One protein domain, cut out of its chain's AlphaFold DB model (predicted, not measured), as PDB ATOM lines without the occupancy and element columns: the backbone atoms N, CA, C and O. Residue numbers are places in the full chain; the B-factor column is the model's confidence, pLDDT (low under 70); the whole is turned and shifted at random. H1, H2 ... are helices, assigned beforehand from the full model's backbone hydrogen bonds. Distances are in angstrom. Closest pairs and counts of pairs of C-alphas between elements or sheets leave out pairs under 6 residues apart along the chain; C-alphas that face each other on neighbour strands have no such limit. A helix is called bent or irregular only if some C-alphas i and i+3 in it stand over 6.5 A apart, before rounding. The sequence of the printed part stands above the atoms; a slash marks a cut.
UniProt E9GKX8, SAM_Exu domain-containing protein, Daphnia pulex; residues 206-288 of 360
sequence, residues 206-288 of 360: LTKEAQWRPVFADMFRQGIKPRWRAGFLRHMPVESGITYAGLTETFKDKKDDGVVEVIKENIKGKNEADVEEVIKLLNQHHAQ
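What this domain is: This is residues 206 to 288 of the 360 residues of the protein "SAM_Exu domain-containing protein" of Daphnia pulex (UniProt E9GKX8). The longest helix, H4, folds back on itself as two arms, and its second arm H4b makes a hairpin with H5, the helix nearest the middle. A second hairpin, of H2 and H3, stands off to the other side of H5, with H3 set crosswise to H5, and short H1 packs on H3 near its end. The 83 printed residues hold five named helices, H1 to H5 in order, and no named strand; the class is all helix. The whole is compact, with a radius of gyration of the C-alphas of 11.9 A, and spans 35 by 29 by 24 A.

Where its parts are: H4, residues 244 to 266, was assigned as one helix by its hydrogen bonds but is bent, with C-alphas 253 and 256 9.5 A apart; its arms are H4a, residues 244 to 253, 14.6 A, and H4b, residues 256 to 266, 15.9 A. H5, residues 272 to 287, is 22.4 A long and ends at C-alpha 287 (145.719, 138.312, 123.083). H3, residues 224 to 239, is 23.0 A long. H2 is residues 217 to 222, and H1, residues 206 to 211, begins at C-alpha 206 (142.304, 156.527, 105.477).

How they stand to each other: H4a and H4b touch at a steep tilt of 44 degrees, closest at C-alphas Phe 251 and Val 259, 6.0 A. H4b and H5, a hairpin, touch at 36 degrees, only just steep, closest at C-alphas Asp 256 and Asn 283, 6.2 A. H5 only just touches H3, with 3 pairs of C-alphas within 8 A, about perpendicular at 88 degrees, closest at Leu 233 and Val 278, 6.5 A. H2 and H3, a hairpin, touch at a shallow tilt of 25 degrees, closest at C-alphas Phe 220 and Arg 227, 4.8 A. H1 touches H3, about perpendicular at 80 degrees, closest at C-alphas Glu 209 and Arg 234, 6.2 A. Every O i to N i+4 pair is within hydrogen-bond range in H1, H2, H4a, H4b and H5, and 9 of 12 in H3.

The domain as a whole: C-alphas 224 and 253, the two farthest apart, are 35.6 A apart. The printed part has no cut, and its four links are tight. Mean pLDDT of the printed part is 82.9, with residue 269 under 70.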
ATOM      1  N   LEU A 206     143.297 157.589 105.687       73.44
ATOM      2  CA  LEU A 206     142.304 156.527 105.477       73.44
ATOM      3  C   LEU A 206     142.926 155.170 105.186       73.44
ATOM      4  O   LEU A 206     142.394 154.140 105.606       73.44
ATOM      5  N   THR A 207     144.034 155.161 104.451       81.31
ATOM      6  CA  THR A 207     144.783 153.935 104.176       81.31
ATOM      7  C   THR A 207     145.399 153.404 105.467       81.31
ATOM      8  O   THR A 207     145.285 152.213 105.748       81.31
ATOM      9  N   LYS A 208     145.958 154.290 106.301       83.69
ATOM     10  CA  LYS A 208     146.460 153.964 107.642       83.69
ATOM     11  C   LYS A 208     145.329 153.482 108.552       83.69
ATOM     12  O   LYS A 208     145.445 152.409 109.127       83.69
ATOM     13  N   GLU A 209     144.194 154.175 108.612       82.00
ATOM     14  CA  GLU A 209     142.993 153.768 109.361       82.00
ATOM     15  C   GLU A 209     142.475 152.392 108.937       82.00
ATOM     16  O   GLU A 209     141.985 151.623 109.768       82.00
ATOM     17  N   ALA A 210     142.554 152.062 107.645       82.69
ATOM     18  CA  ALA A 210     142.110 150.771 107.141       82.69
ATOM     19  C   ALA A 210     142.938 149.609 107.709       82.69
ATOM     20  O   ALA A 210     142.381 148.523 107.886       82.69
ATOM     21  N   GLN A 211     144.208 149.838 108.060       87.31
ATOM     22  CA  GLN A 211     145.066 148.837 108.704       87.31
ATOM     23  C   GLN A 211     144.557 148.452 110.098       87.31
ATOM     24  O   GLN A 211     144.743 147.318 110.519       87.31
ATOM     25  N   TRP A 212     143.836 149.346 110.781       88.19
ATOM     26  CA  TRP A 212     143.267 149.095 112.110       88.19
ATOM     27  C   TRP A 212     141.941 148.322 112.074       88.19
ATOM     28  O   TRP A 212     141.400 147.968 113.119       88.19
ATOM     29  N   ARG A 213     141.383 148.024 110.889       86.88
ATOM     30  CA  ARG A 213     140.111 147.284 110.758       86.88
ATOM     31  C   ARG A 213     140.044 145.962 111.538       86.88
ATOM     32  O   ARG A 213     138.958 145.713 112.064       86.88
ATOM     33  N   PRO A 214     141.107 145.136 111.624       88.62
ATOM     34  CA  PRO A 214     141.082 143.893 112.397       88.62
ATOM     35  C   PRO A 214     140.756 144.117 113.879       88.62
ATOM     36  O   PRO A 214     139.860 143.464 114.407       88.62
ATOM     37  N   VAL A 215     141.363 145.132 114.505       88.94
ATOM     38  CA  VAL A 215     141.158 145.487 115.926       88.94
ATOM     39  C   VAL A 215     139.694 145.819 116.226       88.94
ATOM     40  O   VAL A 215     139.145 145.429 117.252       88.94
ATOM     41  N   PHE A 216     139.025 146.507 115.300       89.00
ATOM     42  CA  PHE A 216     137.638 146.951 115.460       89.00
ATOM     43  C   PHE A 216     136.616 146.051 114.740       89.00
ATOM     44  O   PHE A 216     135.437 146.415 114.627       89.00
ATOM     45  N   ALA A 217     137.029 144.881 114.237       85.19
ATOM     46  CA  ALA A 217     136.213 144.021 113.377       85.19
ATOM     47  C   ALA A 217     134.856 143.669 114.006       85.19
ATOM     48  O   ALA A 217     133.819 143.713 113.335       85.19
ATOM     49  N   ASP A 218     134.826 143.390 115.308       83.69
ATOM     50  CA  ASP A 218     133.585 143.035 115.996       83.69
ATOM     51  C   ASP A 218     132.636 144.205 116.164       83.69
ATOM     52  O   ASP A 218     131.426 144.042 115.991       83.69
ATOM     53  N   MET A 219     133.157 145.400 116.440       85.19
ATOM     54  CA  MET A 219     132.330 146.602 116.507       85.19
ATOM     55  C   MET A 219     131.663 146.861 115.154       85.19
ATOM     56  O   MET A 219     130.476 147.205 115.102       85.19
ATOM     57  N   PHE A 220     132.358 146.583 114.044       82.56
ATOM     58  CA  PHE A 220     131.766 146.711 112.714       82.56
ATOM     59  C   PHE A 220     130.604 145.724 112.462       82.56
ATOM     60  O   PHE A 220     129.657 146.052 111.731       82.56
ATOM     61  N   ARG A 221     130.599 144.560 113.129       82.94
ATOM     62  CA  ARG A 221     129.547 143.522 113.039       82.94
ATOM     63  C   ARG A 221     128.336 143.770 113.959       82.94
ATOM     64  O   ARG A 221     127.270 143.178 113.753       82.94
ATOM     65  N   GLN A 222     128.450 144.637 114.968       78.56
ATOM     66  CA  GLN A 222     127.428 144.798 116.017       78.56
ATOM     67  C   GLN A 222     126.230 145.687 115.623       78.56
ATOM     68  O   GLN A 222     125.093 145.344 115.958       78.56
ATOM     69  N   GLY A 223     126.436 146.780 114.878       75.00
ATOM     70  CA  GLY A 223     125.358 147.692 114.455       75.00
ATOM     71  C   GLY A 223     125.861 149.089 114.069       75.00
ATOM     72  O   GLY A 223     127.061 149.319 114.051       75.00
ATOM     73  N   ILE A 224     124.961 150.035 113.768       70.50
ATOM     74  CA  ILE A 224     125.347 151.389 113.304       70.50
ATOM     75  C   ILE A 224     126.088 152.182 114.391       70.50
ATOM     76  O   ILE A 224     127.173 152.684 114.119       70.50
ATOM     77  N   LYS A 225     125.553 152.248 115.621       74.19
ATOM     78  CA  LYS A 225     126.189 152.999 116.720       74.19
ATOM     79  C   LYS A 225     127.608 152.477 117.045       74.19
ATOM     80  O   LYS A 225     128.532 153.285 117.036       74.19
ATOM     81  N   PRO A 226     127.841 151.154 117.212       80.00
ATOM     82  CA  PRO A 226     129.195 150.623 117.392       80.00
ATOM     83  C   PRO A 226     130.130 150.864 116.200       80.00
ATOM     84  O   PRO A 226     131.306 151.128 116.408       80.00
ATOM     85  N   ARG A 227     129.632 150.826 114.953       77.50
ATOM     86  CA  ARG A 227     130.443 151.163 113.766       77.50
ATOM     87  C   ARG A 227     130.917 152.612 113.784       77.50
ATOM     88  O   ARG A 227     132.051 152.868 113.398       77.50
ATOM     89  N   TRP A 228     130.048 153.543 114.176       72.31
ATOM     90  CA  TRP A 228     130.402 154.960 114.280       72.31
ATOM     91  C   TRP A 228     131.445 155.177 115.368       72.31
ATOM     92  O   TRP A 228     132.483 155.771 115.094       72.31
ATOM     93  N   ARG A 229     131.232 154.587 116.551       81.38
ATOM     94  CA  ARG A 229     132.212 154.618 117.640       81.38
ATOM     95  C   ARG A 229     133.556 154.017 117.218       81.38
ATOM     96  O   ARG A 229     134.580 154.639 117.438       81.38
ATOM     97  N   ALA A 230     133.565 152.876 116.529       83.88
ATOM     98  CA  ALA A 230     134.787 152.276 115.987       83.88
ATOM     99  C   ALA A 230     135.499 153.167 114.956       83.88
ATOM    100  O   ALA A 230     136.725 153.194 114.904       83.88
ATOM    101  N   GLY A 231     134.742 153.894 114.128       79.25
ATOM    102  CA  GLY A 231     135.298 154.881 113.204       79.25
ATOM    103  C   GLY A 231     135.992 156.033 113.932       79.25
ATOM    104  O   GLY A 231     137.091 156.408 113.549       79.25
ATOM    105  N   PHE A 232     135.389 156.536 115.008       81.06
ATOM    106  CA  PHE A 232     135.995 157.558 115.860       81.06
ATOM    107  C   PHE A 232     137.258 157.040 116.569       81.06
ATOM    108  O   PHE A 232     138.325 157.636 116.457       81.06
ATOM    109  N   LEU A 233     137.169 155.879 117.228       85.50
ATOM    110  CA  LEU A 233     138.282 155.309 117.992       85.50
ATOM    111  C   LEU A 233     139.485 154.945 117.112       85.50
ATOM    112  O   LEU A 233     140.616 155.141 117.538       85.50
ATOM    113  N   ARG A 234     139.281 154.452 115.880       87.50
ATOM    114  CA  ARG A 234     140.407 154.113 114.987       87.50
ATOM    115  C   ARG A 234     141.144 155.341 114.446       87.50
ATOM    116  O   ARG A 234     142.295 155.212 114.047       87.50
ATOM    117  N   HIS A 235     140.473 156.491 114.364       82.25
ATOM    118  CA  HIS A 235     141.089 157.728 113.884       82.25
ATOM    119  C   HIS A 235     142.125 158.234 114.895       82.25
ATOM    120  O   HIS A 235     143.171 158.755 114.524       82.25
ATOM    121  N   MET A 236     141.874 157.987 116.183       82.50
ATOM    122  CA  MET A 236     142.661 158.522 117.284       82.50
ATOM    123  C   MET A 236     144.146 158.095 117.273       82.50
ATOM    124  O   MET A 236     144.984 158.994 117.343       82.50
ATOM    125  N   PRO A 237     144.512 156.800 117.121       85.50
ATOM    126  CA  PRO A 237     145.913 156.396 116.976       85.50
ATOM    127  C   PRO A 237     146.576 156.931 115.704       85.50
ATOM    128  O   PRO A 237     147.747 157.298 115.732       85.50
ATOM    129  N   VAL A 238     145.835 156.984 114.590       83.56
ATOM    130  CA  VAL A 238     146.362 157.429 113.289       83.56
ATOM    131  C   VAL A 238     146.729 158.910 113.323       83.56
ATOM    132  O   VAL A 238     147.796 159.283 112.837       83.56
ATOM    133  N   GLU A 239     145.880 159.736 113.931       78.56
ATOM    134  CA  GLU A 239     146.120 161.169 114.117       78.56
ATOM    135  C   GLU A 239     147.346 161.434 115.006       78.56
ATOM    136  O   GLU A 239     148.135 162.332 114.726       78.56
ATOM    137  N   SER A 240     147.562 160.591 116.023       81.50
ATOM    138  CA  SER A 240     148.750 160.618 116.889       81.50
ATOM    139  C   SER A 240     150.003 159.998 116.250       81.50
ATOM    140  O   SER A 240     151.016 159.829 116.923       81.50
ATOM    141  N   GLY A 241     149.960 159.632 114.964       82.56
ATOM    142  CA  GLY A 241     151.108 159.087 114.234       82.56
ATOM    143  C   GLY A 241     151.445 157.627 114.552       82.56
ATOM    144  O   GLY A 241     152.462 157.118 114.078       82.56
ATOM    145  N   ILE A 242     150.597 156.925 115.307       86.75
ATOM    146  CA  ILE A 242     150.806 155.523 115.671       86.75
ATOM    147  C   ILE A 242     150.451 154.640 114.471       86.75
ATOM    148  O   ILE A 242     149.375 154.755 113.874       86.75
ATOM    149  N   THR A 243     151.348 153.719 114.119       88.12
ATOM    150  CA  THR A 243     151.113 152.738 113.052       88.12
ATOM    151  C   THR A 243     150.720 151.386 113.632       88.12
ATOM    152  O   THR A 243     151.230 150.970 114.670       88.12
ATOM    153  N   TYR A 244     149.825 150.674 112.941       87.81
ATOM    154  CA  TYR A 244     149.387 149.348 113.377       87.81
ATOM    155  C   TYR A 244     150.558 148.351 113.441       87.81
ATOM    156  O   TYR A 244     150.686 147.607 114.409       87.81
ATOM    157  N   ALA A 245     151.445 148.381 112.439       86.50
ATOM    158  CA  ALA A 245     152.629 147.525 112.391       86.50
ATOM    159  C   ALA A 245     153.586 147.806 113.559       86.50
ATOM    160  O   ALA A 245     153.919 146.878 114.293       86.50
ATOM    161  N   GLY A 246     153.933 149.078 113.794       85.81
ATOM    162  CA  GLY A 246     154.818 149.457 114.898       85.81
ATOM    163  C   GLY A 246     154.246 149.077 116.263       85.81
ATOM    164  O   GLY A 246     154.964 148.553 117.104       85.81
ATOM    165  N   LEU A 247     152.934 149.242 116.468       86.50
ATOM    166  CA  LEU A 247     152.295 148.847 117.726       86.50
ATOM    167  C   LEU A 247     152.195 147.318 117.899       86.50
ATOM    168  O   LEU A 247     152.178 146.803 119.015       86.50
ATOM    169  N   THR A 248     152.132 146.571 116.796       85.75
ATOM    170  CA  THR A 248     152.174 145.102 116.829       85.75
ATOM    171  C   THR A 248     153.576 144.601 117.178       85.75
ATOM    172  O   THR A 248     153.713 143.588 117.862       85.75
ATOM    173  N   GLU A 249     154.625 145.294 116.730       87.25
ATOM    174  CA  GLU A 249     156.016 144.999 117.092       87.25
ATOM    175  C   GLU A 249     156.284 145.300 118.568       87.25
ATOM    176  O   GLU A 249     156.745 144.416 119.288       87.25
ATOM    177  N   THR A 250     155.876 146.471 119.070       86.00
ATOM    178  CA  THR A 250     156.038 146.799 120.497       86.00
ATOM    179  C   THR A 250     155.293 145.828 121.409       86.00
ATOM    180  O   THR A 250     155.789 145.503 122.487       86.00
ATOM    181  N   PHE A 251     154.141 145.307 120.975       85.31
ATOM    182  CA  PHE A 251     153.434 144.252 121.700       85.31
ATOM    183  C   PHE A 251     154.212 142.927 121.740       85.31
ATOM    184  O   PHE A 251     154.167 142.222 122.747       85.31
ATOM    185  N   LYS A 252     154.944 142.560 120.682       84.38
ATOM    186  CA  LYS A 252     155.776 141.342 120.699       84.38
ATOM    187  C   LYS A 252     156.923 141.455 121.703       84.38
ATOM    188  O   LYS A 252     157.229 140.466 122.364       84.38
ATOM    189  N   ASP A 253     157.494 142.649 121.844       85.81
ATOM    190  CA  ASP A 253     158.654 142.890 122.705       85.81
ATOM    191  C   ASP A 253     158.263 143.106 124.172       85.81
ATOM    192  O   ASP A 253     158.804 142.470 125.076       85.81
ATOM    193  N   LYS A 254     157.303 144.007 124.415       83.50
ATOM    194  CA  LYS A 254     156.928 144.504 125.750       83.50
ATOM    195  C   LYS A 254     155.522 144.090 126.204       83.50
ATOM    196  O   LYS A 254     155.095 144.496 127.281       83.50
ATOM    197  N   LYS A 255     154.801 143.282 125.414       85.38
ATOM    198  CA  LYS A 255     153.421 142.838 125.696       85.38
ATOM    199  C   LYS A 255     152.481 144.019 125.982       85.38
ATOM    200  O   LYS A 255     152.572 145.053 125.322       85.38
ATOM    201  N   ASP A 256     151.545 143.846 126.915       81.25
ATOM    202  CA  ASP A 256     150.491 144.815 127.218       81.25
ATOM    203  C   ASP A 256     151.049 146.151 127.741       81.25
ATOM    204  O   ASP A 256     150.561 147.212 127.350       81.25
ATOM    205  N   ASP A 257     152.105 146.119 128.560       81.44
ATOM    206  CA  ASP A 257     152.667 147.317 129.200       81.44
ATOM    207  C   ASP A 257     153.252 148.292 128.169       81.44
ATOM    208  O   ASP A 257     152.996 149.496 128.221       81.44
ATOM    209  N   GLY A 258     153.943 147.771 127.148       81.69
ATOM    210  CA  GLY A 258     154.483 148.600 126.066       81.69
ATOM    211  C   GLY A 258     153.409 149.255 125.195       81.69
ATOM    212  O   GLY A 258     153.604 150.367 124.706       81.69
ATOM    213  N   VAL A 259     152.257 148.602 125.010       82.12
ATOM    214  CA  VAL A 259     151.126 149.182 124.263       82.12
ATOM    215  C   VAL A 259     150.482 150.317 125.056       82.12
ATOM    216  O   VAL A 259     150.162 151.361 124.483       82.12
ATOM    217  N   VAL A 260     150.329 150.146 126.372       85.19
ATOM    218  CA  VAL A 260     149.778 151.175 127.266       85.19
ATOM    219  C   VAL A 260     150.664 152.421 127.284       85.19
ATOM    220  O   VAL A 260     150.137 153.528 127.150       85.19
ATOM    221  N   GLU A 261     151.983 152.254 127.405       85.25
ATOM    222  CA  GLU A 261     152.954 153.359 127.386       85.25
ATOM    223  C   GLU A 261     152.862 154.164 126.085       85.25
ATOM    224  O   GLU A 261     152.610 155.370 126.120       85.25
ATOM    225  N   VAL A 262     152.973 153.493 124.933       85.50
ATOM    226  CA  VAL A 262     152.979 154.148 123.613       85.50
ATOM    227  C   VAL A 262     151.685 154.918 123.361       85.50
ATOM    228  O   VAL A 262     151.717 156.028 122.825       85.50
ATOM    229  N   ILE A 263     150.536 154.361 123.746       84.75
ATOM    230  CA  ILE A 263     149.241 155.011 123.532       84.75
ATOM    231  C   ILE A 263     149.081 156.227 124.445       84.75
ATOM    232  O   ILE A 263     148.720 157.300 123.965       84.75
ATOM    233  N   LYS A 264     149.372 156.100 125.743       85.12
ATOM    234  CA  LYS A 264     149.227 157.223 126.685       85.12
ATOM    235  C   LYS A 264     150.219 158.351 126.402       85.12
ATOM    236  O   LYS A 264     149.889 159.517 126.599       85.12
ATOM    237  N   GLU A 265     151.415 158.030 125.913       84.88
ATOM    238  CA  GLU A 265     152.431 159.032 125.592       84.88
ATOM    239  C   GLU A 265     152.104 159.833 124.321       84.88
ATOM    240  O   GLU A 265     152.310 161.049 124.298       84.88
ATOM    241  N   ASN A 266     151.571 159.177 123.283       81.62
ATOM    242  CA  ASN A 266     151.297 159.807 121.983       81.62
ATOM    243  C   ASN A 266     149.878 160.389 121.865       81.62
ATOM    244  O   ASN A 266     149.631 161.271 121.039       81.62
ATOM    245  N   ILE A 267     148.928 159.926 122.681       79.62
ATOM    246  CA  ILE A 267     147.542 160.414 122.696       79.62
ATOM    247  C   ILE A 267     147.319 161.323 123.917       79.62
ATOM    248  O   ILE A 267     146.498 161.049 124.789       79.62
ATOM    249  N   LYS A 268     148.073 162.424 123.996       72.38
ATOM    250  CA  LYS A 268     147.920 163.438 125.054       72.38
ATOM    251  C   LYS A 268     146.771 164.402 124.726       72.38
ATOM    252  O   LYS A 268     146.638 164.836 123.586       72.38
ATOM    253  N   GLY A 269     145.959 164.754 125.728       65.12
ATOM    254  CA  GLY A 269     144.909 165.781 125.609       65.12
ATOM    255  C   GLY A 269     143.575 165.321 125.007       65.12
ATOM    256  O   GLY A 269     142.749 166.162 124.658       65.12
ATOM    257  N   LYS A 270     143.342 164.009 124.876       73.00
ATOM    258  CA  LYS A 270     142.044 163.439 124.472       73.00
ATOM    259  C   LYS A 270     141.326 162.815 125.672       73.00
ATOM    260  O   LYS A 270     141.937 162.591 126.710       73.00
ATOM    261  N   ASN A 271     140.032 162.539 125.515       78.12
ATOM    262  CA  ASN A 271     139.195 161.946 126.559       78.12
ATOM    263  C   ASN A 271     139.774 160.608 127.061       78.12
ATOM    264  O   ASN A 271     139.905 159.658 126.285       78.12
ATOM    265  N   GLU A 272     140.080 160.529 128.357       80.31
ATOM    266  CA  GLU A 272     140.715 159.369 128.994       80.31
ATOM    267  C   GLU A 272     139.897 158.084 128.813       80.31
ATOM    268  O   GLU A 272     140.458 157.038 128.488       80.31
ATOM    269  N   ALA A 273     138.566 158.171 128.900       77.81
ATOM    270  CA  ALA A 273     137.680 157.020 128.721       77.81
ATOM    271  C   ALA A 273     137.774 156.419 127.307       77.81
ATOM    272  O   ALA A 273     137.665 155.204 127.118       77.81
ATOM    273  N   ASP A 274     137.990 157.267 126.299       80.88
ATOM    274  CA  ASP A 274     138.127 156.836 124.912       80.88
ATOM    275  C   ASP A 274     139.494 156.173 124.686       80.88
ATOM    276  O   ASP A 274     139.581 155.148 124.006       80.88
ATOM    277  N   VAL A 275     140.551 156.721 125.298       84.00
ATOM    278  CA  VAL A 275     141.913 156.163 125.260       84.00
ATOM    279  C   VAL A 275     141.949 154.785 125.925       84.00
ATOM    280  O   VAL A 275     142.500 153.836 125.361       84.00
ATOM    281  N   GLU A 276     141.307 154.633 127.081       85.19
ATOM    282  CA  GLU A 276     141.176 153.344 127.767       85.19
ATOM    283  C   GLU A 276     140.405 152.311 126.935       85.19
ATOM    284  O   GLU A 276     140.779 151.135 126.892       85.19
ATOM    285  N   GLU A 277     139.352 152.730 126.223       86.94
ATOM    286  CA  GLU A 277     138.606 151.848 125.322       86.94
ATOM    287  C   GLU A 277     139.486 151.339 124.169       86.94
ATOM    288  O   GLU A 277     139.424 150.151 123.836       86.94
ATOM    289  N   VAL A 278     140.338 152.198 123.593       88.00
ATOM    290  CA  VAL A 278     141.305 151.813 122.547       88.00
ATOM    291  C   VAL A 278     142.309 150.791 123.078       88.00
ATOM    292  O   VAL A 278     142.484 149.741 122.455       88.00
ATOM    293  N   ILE A 279     142.914 151.049 124.242       88.75
ATOM    294  CA  ILE A 279     143.866 150.130 124.894       88.75
ATOM    295  C   ILE A 279     143.217 148.760 125.112       88.75
ATOM    296  O   ILE A 279     143.778 147.727 124.746       88.75
ATOM    297  N   LYS A 280     141.995 148.744 125.653       88.56
ATOM    298  CA  LYS A 280     141.256 147.506 125.920       88.56
ATOM    299  C   LYS A 280     141.013 146.687 124.653       88.56
ATOM    300  O   LYS A 280     141.187 145.469 124.675       88.56
ATOM    301  N   LEU A 281     140.594 147.334 123.565       88.88
ATOM    302  CA  LEU A 281     140.341 146.661 122.286       88.88
ATOM    303  C   LEU A 281     141.630 146.092 121.679       88.88
ATOM    304  O   LEU A 281     141.602 145.002 121.109       88.88
ATOM    305  N   LEU A 282     142.753 146.792 121.832       87.56
ATOM    306  CA  LEU A 282     144.048 146.365 121.309       87.56
ATOM    307  C   LEU A 282     144.624 145.173 122.058       87.56
ATOM    308  O   LEU A 282     144.952 144.172 121.422       87.56
ATOM    309  N   ASN A 283     144.671 145.240 123.389       85.19
ATOM    310  CA  ASN A 283     145.158 144.128 124.205       85.19
ATOM    311  C   ASN A 283     144.303 142.881 123.965       85.19
ATOM    312  O   ASN A 283     144.821 141.776 123.821       85.19
ATOM    313  N   GLN A 284     142.987 143.052 123.813       84.19
ATOM    314  CA  GLN A 284     142.104 141.943 123.472       84.19
ATOM    315  C   GLN A 284     142.384 141.362 122.080       84.19
ATOM    316  O   GLN A 284     142.459 140.140 121.945       84.19
ATOM    317  N   HIS A 285     142.550 142.206 121.059       86.06
ATOM    318  CA  HIS A 285     142.864 141.759 119.701       86.06
ATOM    319  C   HIS A 285     144.213 141.029 119.637       86.06
ATOM    320  O   HIS A 285     144.325 140.000 118.976       86.06
ATOM    321  N   HIS A 286     145.237 141.527 120.333       83.00
ATOM    322  CA  HIS A 286     146.552 140.889 120.352       83.00
ATOM    323  C   HIS A 286     146.581 139.599 121.182       83.00
ATOM    324  O   HIS A 286     147.247 138.643 120.789       83.00
ATOM    325  N   ALA A 287     145.833 139.530 122.287       80.62
ATOM    326  CA  ALA A 287     145.719 138.312 123.083       80.62
ATOM    327  C   ALA A 287     144.913 137.218 122.363       80.62
ATOM    328  O   ALA A 287     145.208 136.031 122.511       80.62
ATOM    329  N   GLN A 288     143.856 137.591 121.633       77.62
ATOM    330  CA  GLN A 288     142.943 136.654 120.975       77.62
ATOM    331  C   GLN A 288     142.389 137.234 119.656       77.62
ATOM    332  O   GLN A 288     141.253 137.711 119.637       77.62
TER     333      GLN A 288